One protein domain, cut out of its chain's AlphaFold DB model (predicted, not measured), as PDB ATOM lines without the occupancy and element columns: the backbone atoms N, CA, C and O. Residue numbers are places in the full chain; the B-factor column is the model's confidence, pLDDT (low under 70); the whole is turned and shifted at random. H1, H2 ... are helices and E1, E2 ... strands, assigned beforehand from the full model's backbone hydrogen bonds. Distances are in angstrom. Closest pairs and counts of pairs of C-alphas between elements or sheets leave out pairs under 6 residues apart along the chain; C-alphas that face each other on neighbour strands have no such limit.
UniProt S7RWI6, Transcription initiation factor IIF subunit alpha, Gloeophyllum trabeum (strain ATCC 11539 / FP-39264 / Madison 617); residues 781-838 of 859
ATOM      1  N   SER A 781     133.292 115.774 100.920       85.19
ATOM      2  CA  SER A 781     132.580 114.488 100.894       85.19
ATOM      3  C   SER A 781     133.525 113.278 100.835       85.19
ATOM      4  O   SER A 781     133.431 112.389 101.677       85.19
ATOM      5  N   LYS A 782     134.521 113.284  99.934       86.69
ATOM      6  CA  LYS A 782     135.504 112.184  99.824       86.69
ATOM      7  C   LYS A 782     136.365 112.033 101.083       86.69
ATOM      8  O   LYS A 782     136.809 110.934 101.405       86.69
ATOM      9  N   LEU A 783     136.598 113.130 101.806       88.25
ATOM     10  CA  LEU A 783     137.304 113.121 103.086       88.25
ATOM     11  C   LEU A 783     136.416 112.569 104.219       88.25
ATOM     12  O   LEU A 783     136.899 111.785 105.032       88.25
ATOM     13  N   VAL A 784     135.127 112.931 104.246       90.25
ATOM     14  CA  VAL A 784     134.126 112.377 105.176       90.25
ATOM     15  C   VAL A 784     134.000 110.867 104.986       90.25
ATOM     16  O   VAL A 784     134.209 110.126 105.943       90.25
ATOM     17  N   GLU A 785     133.733 110.415 103.760       89.12
ATOM     18  CA  GLU A 785     133.585 109.003 103.381       89.12
ATOM     19  C   GLU A 785     134.799 108.170 103.824       89.12
ATOM     20  O   GLU A 785     134.654 107.141 104.487       89.12
ATOM     21  N   TRP A 786     136.016 108.653 103.548       88.94
ATOM     22  CA  TRP A 786     137.236 107.943 103.930       88.94
ATOM     23  C   TRP A 786     137.427 107.845 105.452       88.94
ATOM     24  O   TRP A 786     137.861 106.799 105.938       88.94
ATOM     25  N   ILE A 787     137.090 108.891 106.220       90.06
ATOM     26  CA  ILE A 787     137.191 108.869 107.691       90.06
ATOM     27  C   ILE A 787     136.069 108.016 108.309       90.06
ATOM     28  O   ILE A 787     136.321 107.321 109.293       90.06
ATOM     29  N   GLN A 788     134.862 108.002 107.727       87.81
ATOM     30  CA  GLN A 788     133.777 107.097 108.135       87.81
ATOM     31  C   GLN A 788     134.167 105.624 107.918       87.81
ATOM     32  O   GLN A 788     133.939 104.799 108.799       87.81
ATOM     33  N   ALA A 789     134.830 105.306 106.800       88.62
ATOM     34  CA  ALA A 789     135.337 103.964 106.508       88.62
ATOM     35  C   ALA A 789     136.528 103.527 107.392       88.62
ATOM     36  O   ALA A 789     136.786 102.331 107.518       88.62
ATOM     37  N   HIS A 790     137.250 104.469 108.015       84.62
ATOM     38  CA  HIS A 790     138.435 104.198 108.844       84.62
ATOM     39  C   HIS A 790     138.310 104.828 110.247       84.62
ATOM     40  O   HIS A 790     139.063 105.754 110.584       84.62
ATOM     41  N   PRO A 791     137.383 104.342 111.098       83.06
ATOM     42  CA  PRO A 791     137.206 104.859 112.451       83.06
ATOM     43  C   PRO A 791     138.484 104.668 113.281       83.06
ATOM     44  O   PRO A 791     139.000 103.561 113.414       83.06
ATOM     45  N   GLY A 792     138.996 105.760 113.856       81.31
ATOM     46  CA  GLY A 792     140.240 105.748 114.633       81.31
ATOM     47  C   GLY A 792     141.525 105.882 113.807       81.31
ATOM     48  O   GLY A 792     142.607 105.639 114.340       81.31
ATOM     49  N   CYS A 793     141.451 106.289 112.536       85.19
ATOM     50  CA  CYS A 793     142.636 106.648 111.754       85.19
ATOM     51  C   CYS A 793     143.411 107.835 112.368       85.19
ATOM     52  O   CYS A 793     142.832 108.741 112.978       85.19
ATOM     53  N   THR A 794     144.737 107.869 112.192       91.19
ATOM     54  CA  THR A 794     145.553 109.031 112.576       91.19
ATOM     55  C   THR A 794     145.673 110.022 111.418       91.19
ATOM     56  O   THR A 794     145.465 109.686 110.248       91.19
ATOM     57  N   THR A 795     146.108 111.252 111.707       88.06
ATOM     58  CA  THR A 795     146.344 112.274 110.669       88.06
ATOM     59  C   THR A 795     147.343 111.800 109.608       88.06
ATOM     60  O   THR A 795     147.254 112.207 108.453       88.06
ATOM     61  N   LYS A 796     148.289 110.925 109.979       88.81
ATOM     62  CA  LYS A 796     149.306 110.379 109.068       88.81
ATOM     63  C   LYS A 796     148.688 109.439 108.038       88.81
ATOM     64  O   LYS A 796     149.071 109.487 106.876       88.81
ATOM     65  N   ASP A 797     147.718 108.631 108.451       88.19
ATOM     66  CA  ASP A 797     147.069 107.637 107.594       88.19
ATOM     67  C   ASP A 797     146.183 108.336 106.556       88.19
ATOM     68  O   ASP A 797     146.269 108.043 105.365       88.19
ATOM     69  N   CYS A 798     145.455 109.371 106.990       87.81
ATOM     70  CA  CYS A 798     144.700 110.259 106.105       87.81
ATOM     71  C   CYS A 798     145.616 110.995 105.105       87.81
ATOM     72  O   CYS A 798     145.328 111.038 103.909       87.81
ATOM     73  N   ILE A 799     146.751 111.547 105.561       89.94
ATOM     74  CA  ILE A 799     147.754 112.181 104.680       89.94
ATOM     75  C   ILE A 799     148.306 111.181 103.654       89.94
ATOM     76  O   ILE A 799     148.511 111.549 102.498       89.94
ATOM     77  N   ASN A 800     148.538 109.927 104.052       89.62
ATOM     78  CA  ASN A 800     149.039 108.881 103.162       89.62
ATOM     79  C   ASN A 800     148.005 108.489 102.095       89.62
ATOM     80  O   ASN A 800     148.374 108.381 100.926       89.62
ATOM     81  N   ALA A 801     146.728 108.339 102.464       86.00
ATOM     82  CA  ALA A 801     145.648 108.014 101.531       86.00
ATOM     83  C   ALA A 801     145.461 109.096 100.451       86.00
ATOM     84  O   ALA A 801     145.433 108.799  99.258       86.00
ATOM     85  N   PHE A 802     145.423 110.371 100.850       88.25
ATOM     86  CA  PHE A 802     145.226 111.494  99.924       88.25
ATOM     87  C   PHE A 802     146.526 112.049  99.318       88.25
ATOM     88  O   PHE A 802     146.494 113.033  98.574       88.25
ATOM     89  N   ARG A 803     147.677 111.401  99.561       86.31
ATOM     90  CA  ARG A 803     149.002 111.856  99.106       86.31
ATOM     91  C   ARG A 803     149.070 112.149  97.604       86.31
ATOM     92  O   ARG A 803     149.729 113.108  97.212       86.31
ATOM     93  N   GLY A 804     148.358 111.380  96.776       81.25
ATOM     94  CA  GLY A 804     148.274 111.621  95.332       81.25
ATOM     95  C   GLY A 804     147.779 113.033  94.992       81.25
ATOM     96  O   GLY A 804     148.397 113.720  94.180       81.25
ATOM     97  N   TYR A 805     146.735 113.516  95.669       77.62
ATOM     98  CA  TYR A 805     146.204 114.871  95.484       77.62
ATOM     99  C   TYR A 805     147.161 115.946  96.041       77.62
ATOM    100  O   TYR A 805     147.330 117.007  95.436       77.62
ATOM    101  N   LEU A 806     147.867 115.642  97.140       81.19
ATOM    102  CA  LEU A 806     148.844 116.530  97.798       81.19
ATOM    103  C   LEU A 806     150.153 116.759  97.019       81.19
ATOM    104  O   LEU A 806     150.936 117.640  97.393       81.19
ATOM    105  N   GLU A 807     150.418 115.963  95.980       78.88
ATOM    106  CA  GLU A 807     151.588 116.099  95.100       78.88
ATOM    107  C   GLU A 807     151.259 116.755  93.745       78.88
ATOM    108  O   GLU A 807     152.162 117.283  93.098       78.88
ATOM    109  N   HIS A 808     149.984 116.787  93.332       72.69
ATOM    110  CA  HIS A 808     149.567 117.332  92.029       72.69
ATOM    111  C   HIS A 808     149.058 118.785  92.071       72.69
ATOM    112  O   HIS A 808     149.065 119.450  91.034       72.69
ATOM    113  N   SER A 809     148.665 119.308  93.240       77.31
ATOM    114  CA  SER A 809     148.255 120.711  93.416       77.31
ATOM    115  C   SER A 809     149.222 121.481  94.320       77.31
ATOM    116  O   SER A 809     149.539 121.032  95.422       77.31
ATOM    117  N   LYS A 810     149.657 122.673  93.878       73.00
ATOM    118  CA  LYS A 810     150.571 123.555  94.635       73.00
ATOM    119  C   LYS A 810     149.988 123.979  95.987       73.00
ATOM    120  O   LYS A 810     150.708 124.008  96.981       73.00
ATOM    121  N   ASP A 811     148.685 124.246  96.021       80.25
ATOM    122  CA  ASP A 811     147.951 124.663  97.219       80.25
ATOM    123  C   ASP A 811     147.126 123.526  97.838       80.25
ATOM    124  O   ASP A 811     146.540 123.702  98.905       80.25
ATOM    125  N   GLY A 812     147.155 122.323  97.250       82.25
ATOM    126  CA  GLY A 812     146.421 121.147  97.732       82.25
ATOM    127  C   GLY A 812     146.710 120.790  99.193       82.25
ATOM    128  O   GLY A 812     145.825 120.311  99.890       82.25
ATOM    129  N   ARG A 813     147.912 121.102  99.701       84.50
ATOM    130  CA  ARG A 813     148.272 120.932 101.123       84.50
ATOM    131  C   ARG A 813     147.574 121.919 102.062       84.50
ATOM    132  O   ARG A 813     147.343 121.564 103.212       84.50
ATOM    133  N   LYS A 814     147.243 123.126 101.591       87.44
ATOM    134  CA  LYS A 814     146.430 124.100 102.339       87.44
ATOM    135  C   LYS A 814     144.971 123.656 102.311       87.44
ATOM    136  O   LYS A 814     144.418 123.363 103.358       87.44
ATOM    137  N   ILE A 815     144.433 123.432 101.107       87.44
ATOM    138  CA  ILE A 815     143.049 122.993 100.872       87.44
ATOM    139  C   ILE A 815     142.721 121.732 101.693       87.44
ATOM    140  O   ILE A 815     141.759 121.725 102.448       87.44
ATOM    141  N   PHE A 816     143.568 120.698 101.652       89.12
ATOM    142  CA  PHE A 816     143.416 119.491 102.478       89.12
ATOM    143  C   PHE A 816     143.554 119.756 103.989       89.12
ATOM    144  O   PHE A 816     142.851 119.138 104.785       89.12
ATOM    145  N   SER A 817     144.440 120.669 104.408       90.56
ATOM    146  CA  SER A 817     144.568 121.062 105.819       90.56
ATOM    147  C   SER A 817     143.299 121.743 106.326       90.56
ATOM    148  O   SER A 817     142.865 121.464 107.441       90.56
ATOM    149  N   ASP A 818     142.707 122.614 105.515       91.12
ATOM    150  CA  ASP A 818     141.517 123.380 105.866       91.12
ATOM    151  C   ASP A 818     140.256 122.502 105.810       91.12
ATOM    152  O   ASP A 818     139.483 122.511 106.766       91.12
ATOM    153  N   LEU A 819     140.140 121.612 104.816       90.31
ATOM    154  CA  LEU A 819     139.110 120.565 104.774       90.31
ATOM    155  C   LEU A 819     139.204 119.591 105.961       90.31
ATOM    156  O   LEU A 819     138.173 119.230 106.517       90.31
ATOM    157  N   ILE A 820     140.403 119.195 106.416       91.50
ATOM    158  CA  ILE A 820     140.543 118.389 107.646       91.50
ATOM    159  C   ILE A 820     140.062 119.160 108.878       91.50
ATOM    160  O   ILE A 820     139.403 118.565 109.729       91.50
ATOM    161  N   LYS A 821     140.369 120.460 108.993       90.38
ATOM    162  CA  LYS A 821     139.890 121.290 110.115       90.38
ATOM    163  C   LYS A 821     138.373 121.440 110.085       90.38
ATOM    164  O   LYS A 821     137.758 121.462 111.148       90.38
ATOM    165  N   GLU A 822     137.783 121.574 108.900       89.81
ATOM    166  CA  GLU A 822     136.337 121.650 108.698       89.81
ATOM    167  C   GLU A 822     135.666 120.319 109.066       89.81
ATOM    168  O   GLU A 822     134.824 120.283 109.957       89.81
ATOM    169  N   VAL A 823     136.092 119.216 108.448       90.75
ATOM    170  CA  VAL A 823     135.444 117.898 108.538       90.75
ATOM    171  C   VAL A 823     135.679 117.190 109.876       90.75
ATOM    172  O   VAL A 823     134.782 116.518 110.393       90.75
ATOM    173  N   ALA A 824     136.868 117.323 110.465       89.81
ATOM    174  CA  ALA A 824     137.302 116.509 111.597       89.81
ATOM    175  C   ALA A 824     137.864 117.327 112.770       89.81
ATOM    176  O   ALA A 824     138.213 118.503 112.674       89.81
ATOM    177  N   THR A 825     137.967 116.662 113.917       90.62
ATOM    178  CA  THR A 825     138.664 117.128 115.118       90.62
ATOM    179  C   THR A 825     139.650 116.060 115.567       90.62
ATOM    180  O   THR A 825     139.362 114.867 115.482       90.62
ATOM    181  N   ILE A 826     140.823 116.476 116.044       90.75
ATOM    182  CA  ILE A 826     141.818 115.545 116.580       90.75
ATOM    183  C   ILE A 826     141.536 115.347 118.070       90.75
ATOM    184  O   ILE A 826     141.586 116.305 118.840       90.75
ATOM    185  N   LYS A 827     141.278 114.105 118.488       85.94
ATOM    186  CA  LYS A 827     141.211 113.712 119.905       85.94
ATOM    187  C   LYS A 827     142.167 112.543 120.124       85.94
ATOM    188  O   LYS A 827     142.154 111.591 119.353       85.94
ATOM    189  N   SER A 828     143.046 112.644 121.126       79.94
ATOM    190  CA  SER A 828     144.072 111.624 121.433       79.94
ATOM    191  C   SER A 828     144.856 111.115 120.201       79.94
ATOM    192  O   SER A 828     145.083 109.919 120.057       79.94
ATOM    193  N   ASN A 829     145.266 112.027 119.307       82.06
ATOM    194  CA  ASN A 829     145.952 111.764 118.023       82.06
ATOM    195  C   ASN A 829     145.149 110.999 116.944       82.06
ATOM    196  O   ASN A 829     145.701 110.698 115.883       82.06
ATOM    197  N   LEU A 830     143.860 110.739 117.171       87.81
ATOM    198  CA  LEU A 830     142.936 110.131 116.210       87.81
ATOM    199  C   LEU A 830     142.068 111.216 115.557       87.81
ATOM    200  O   LEU A 830     141.713 112.200 116.215       87.81
ATOM    201  N   LEU A 831     141.700 111.040 114.287       88.62
ATOM    202  CA  LEU A 831     140.682 111.868 113.636       88.62
ATOM    203  C   LEU A 831     139.292 111.364 114.027       88.62
ATOM    204  O   LEU A 831     138.966 110.193 113.858       88.62
ATOM    205  N   ILE A 832     138.461 112.280 114.520       90.00
ATOM    206  CA  ILE A 832     137.045 112.047 114.791       90.00
ATOM    207  C   ILE A 832     136.251 113.121 114.051       90.00
ATOM    208  O   ILE A 832     136.497 114.316 114.235       90.00
ATOM    209  N   LEU A 833     135.308 112.694 113.211       90.94
ATOM    210  CA  LEU A 833     134.413 113.576 112.458       90.94
ATOM    211  C   LEU A 833     133.702 114.569 113.384       90.94
ATOM    212  O   LEU A 833     133.302 114.219 114.501       90.94
ATOM    213  N   ARG A 834     133.526 115.810 112.921       88.56
ATOM    214  CA  ARG A 834     132.640 116.759 113.604       88.56
ATOM    215  C   ARG A 834     131.202 116.223 113.587       88.56
ATOM    216  O   ARG A 834     130.837 115.560 112.616       88.56
ATOM    217  N   PRO A 835     130.362 116.556 114.589       84.56
ATOM    218  CA  PRO A 835     128.961 116.127 114.620       84.56
ATOM    219  C   PRO A 835     128.213 116.401 113.307       84.56
ATOM    220  O   PRO A 835     127.515 115.527 112.819       84.56
ATOM    221  N   GLN A 836     128.467 117.549 112.670       82.56
ATOM    222  CA  GLN A 836     127.851 117.957 111.398       82.56
ATOM    223  C   GLN A 836     128.181 117.069 110.169       82.56
ATOM    224  O   GLN A 836     127.562 117.247 109.127       82.56
ATOM    225  N   TYR A 837     129.143 116.136 110.266       80.94
ATOM    226  CA  TYR A 837     129.457 115.134 109.224       80.94
ATOM    227  C   TYR A 837     129.397 113.688 109.752       80.94
ATOM    228  O   TYR A 837     129.879 112.750 109.106       80.94
ATOM    229  N   ARG A 838     128.828 113.492 110.945       78.31
ATOM    230  CA  ARG A 838     128.499 112.180 111.491       78.31
ATOM    231  C   ARG A 838     127.026 111.929 111.176       78.31
ATOM    232  O   ARG A 838     126.175 112.497 111.843       78.31
TER     233      ARG A 838
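What this domain is: This is residues 781 to 838 of the 859 residues of the protein "Transcription initiation factor IIF subunit alpha" of Gloeophyllum trabeum (strain ATCC 11539 / FP-39264 / Madison 617) (UniProt S7RWI6). Three helices, H1, H2 and H4, stand at steep angles to one another with their centres at the corners of a triangle, and a small strand hairpin, E1 and E2, covers one end of this group. The short helix H3 sits toward the opposite end, making a corner with the beginning of H4. The printed part has 58 residues with four named helices and then two named strands, in the order H1, H2, H3, H4, E1, E2; E1 and E2 form an antiparallel sheet, and the class is mostly helix. The whole is compact, with a radius of gyration of the C-alphas of 10.8 A, and elongated in outline, spanning 30 by 19 by 18 A.

How they stand to each other: H1, residues 781 to 789, is close to but not clearly touching H2, residues 795 to 801; the closest C-alphas, of Ile 787 and Cys 798, are 7.8 A apart. Their lines are about perpendicular, only just, at 71 degrees. H2 and H3, residues 803 to 808, meet only through their link. H3 and H4, residues 812 to 823, touch only at the corner, with the C-alphas of Leu 806 and Gly 812 closest at 5.2 A, at a steep tilt of 44 degrees, opposite ways. H4 touches H1 with residues 819 to 823 alone, the C-alphas of Val 784 and Val 823 being closest at 6.6 A; they run the same way at a steep tilt of 63 degrees. H2 and H4 are near each other, with 6 pairs of C-alphas within 10 A. E1, residues 824 to 827, and E2, residues 830 to 833, are a hairpin, antiparallel at 141 degrees; N 825 and O 832 are 2.8 A apart and N 830 and O 827 are 2.9 A apart, within hydrogen-bond range. The closest C-alphas of H1 and E2, of Ile 787 and Leu 833, are 7.3 A apart; those of H2 and E2, of Thr 795 and Leu 831, are 6.4 A apart. H3 is apart from H1, E1 and E2. Each O i to N i+4 pair is within hydrogen-bond range in H1, H2 and H4, and 1 of 2 in H3.

Where its parts are: H1 begins at C-alpha 781, (132.580, 114.488, 100.894), and is 12.2 A long from first to last C-alpha. H2 measures 10.1 A and H3 9.0 A. H4, the longest helix, begins at C-alpha 812, (146.421, 121.147, 97.732), and measures 15.7 A. E1 measures 9.6 A; E2 measures 9.9 A and ends at C-alpha 833, (134.413, 113.576, 112.458).

The domain as a whole: The two C-alphas farthest apart, of His 808 and Pro 835, are 30.6 A apart. The printed part has no cut, and the five links between named elements are tight. The mean pLDDT of the printed part is 86.1, and no printed residue is under 70.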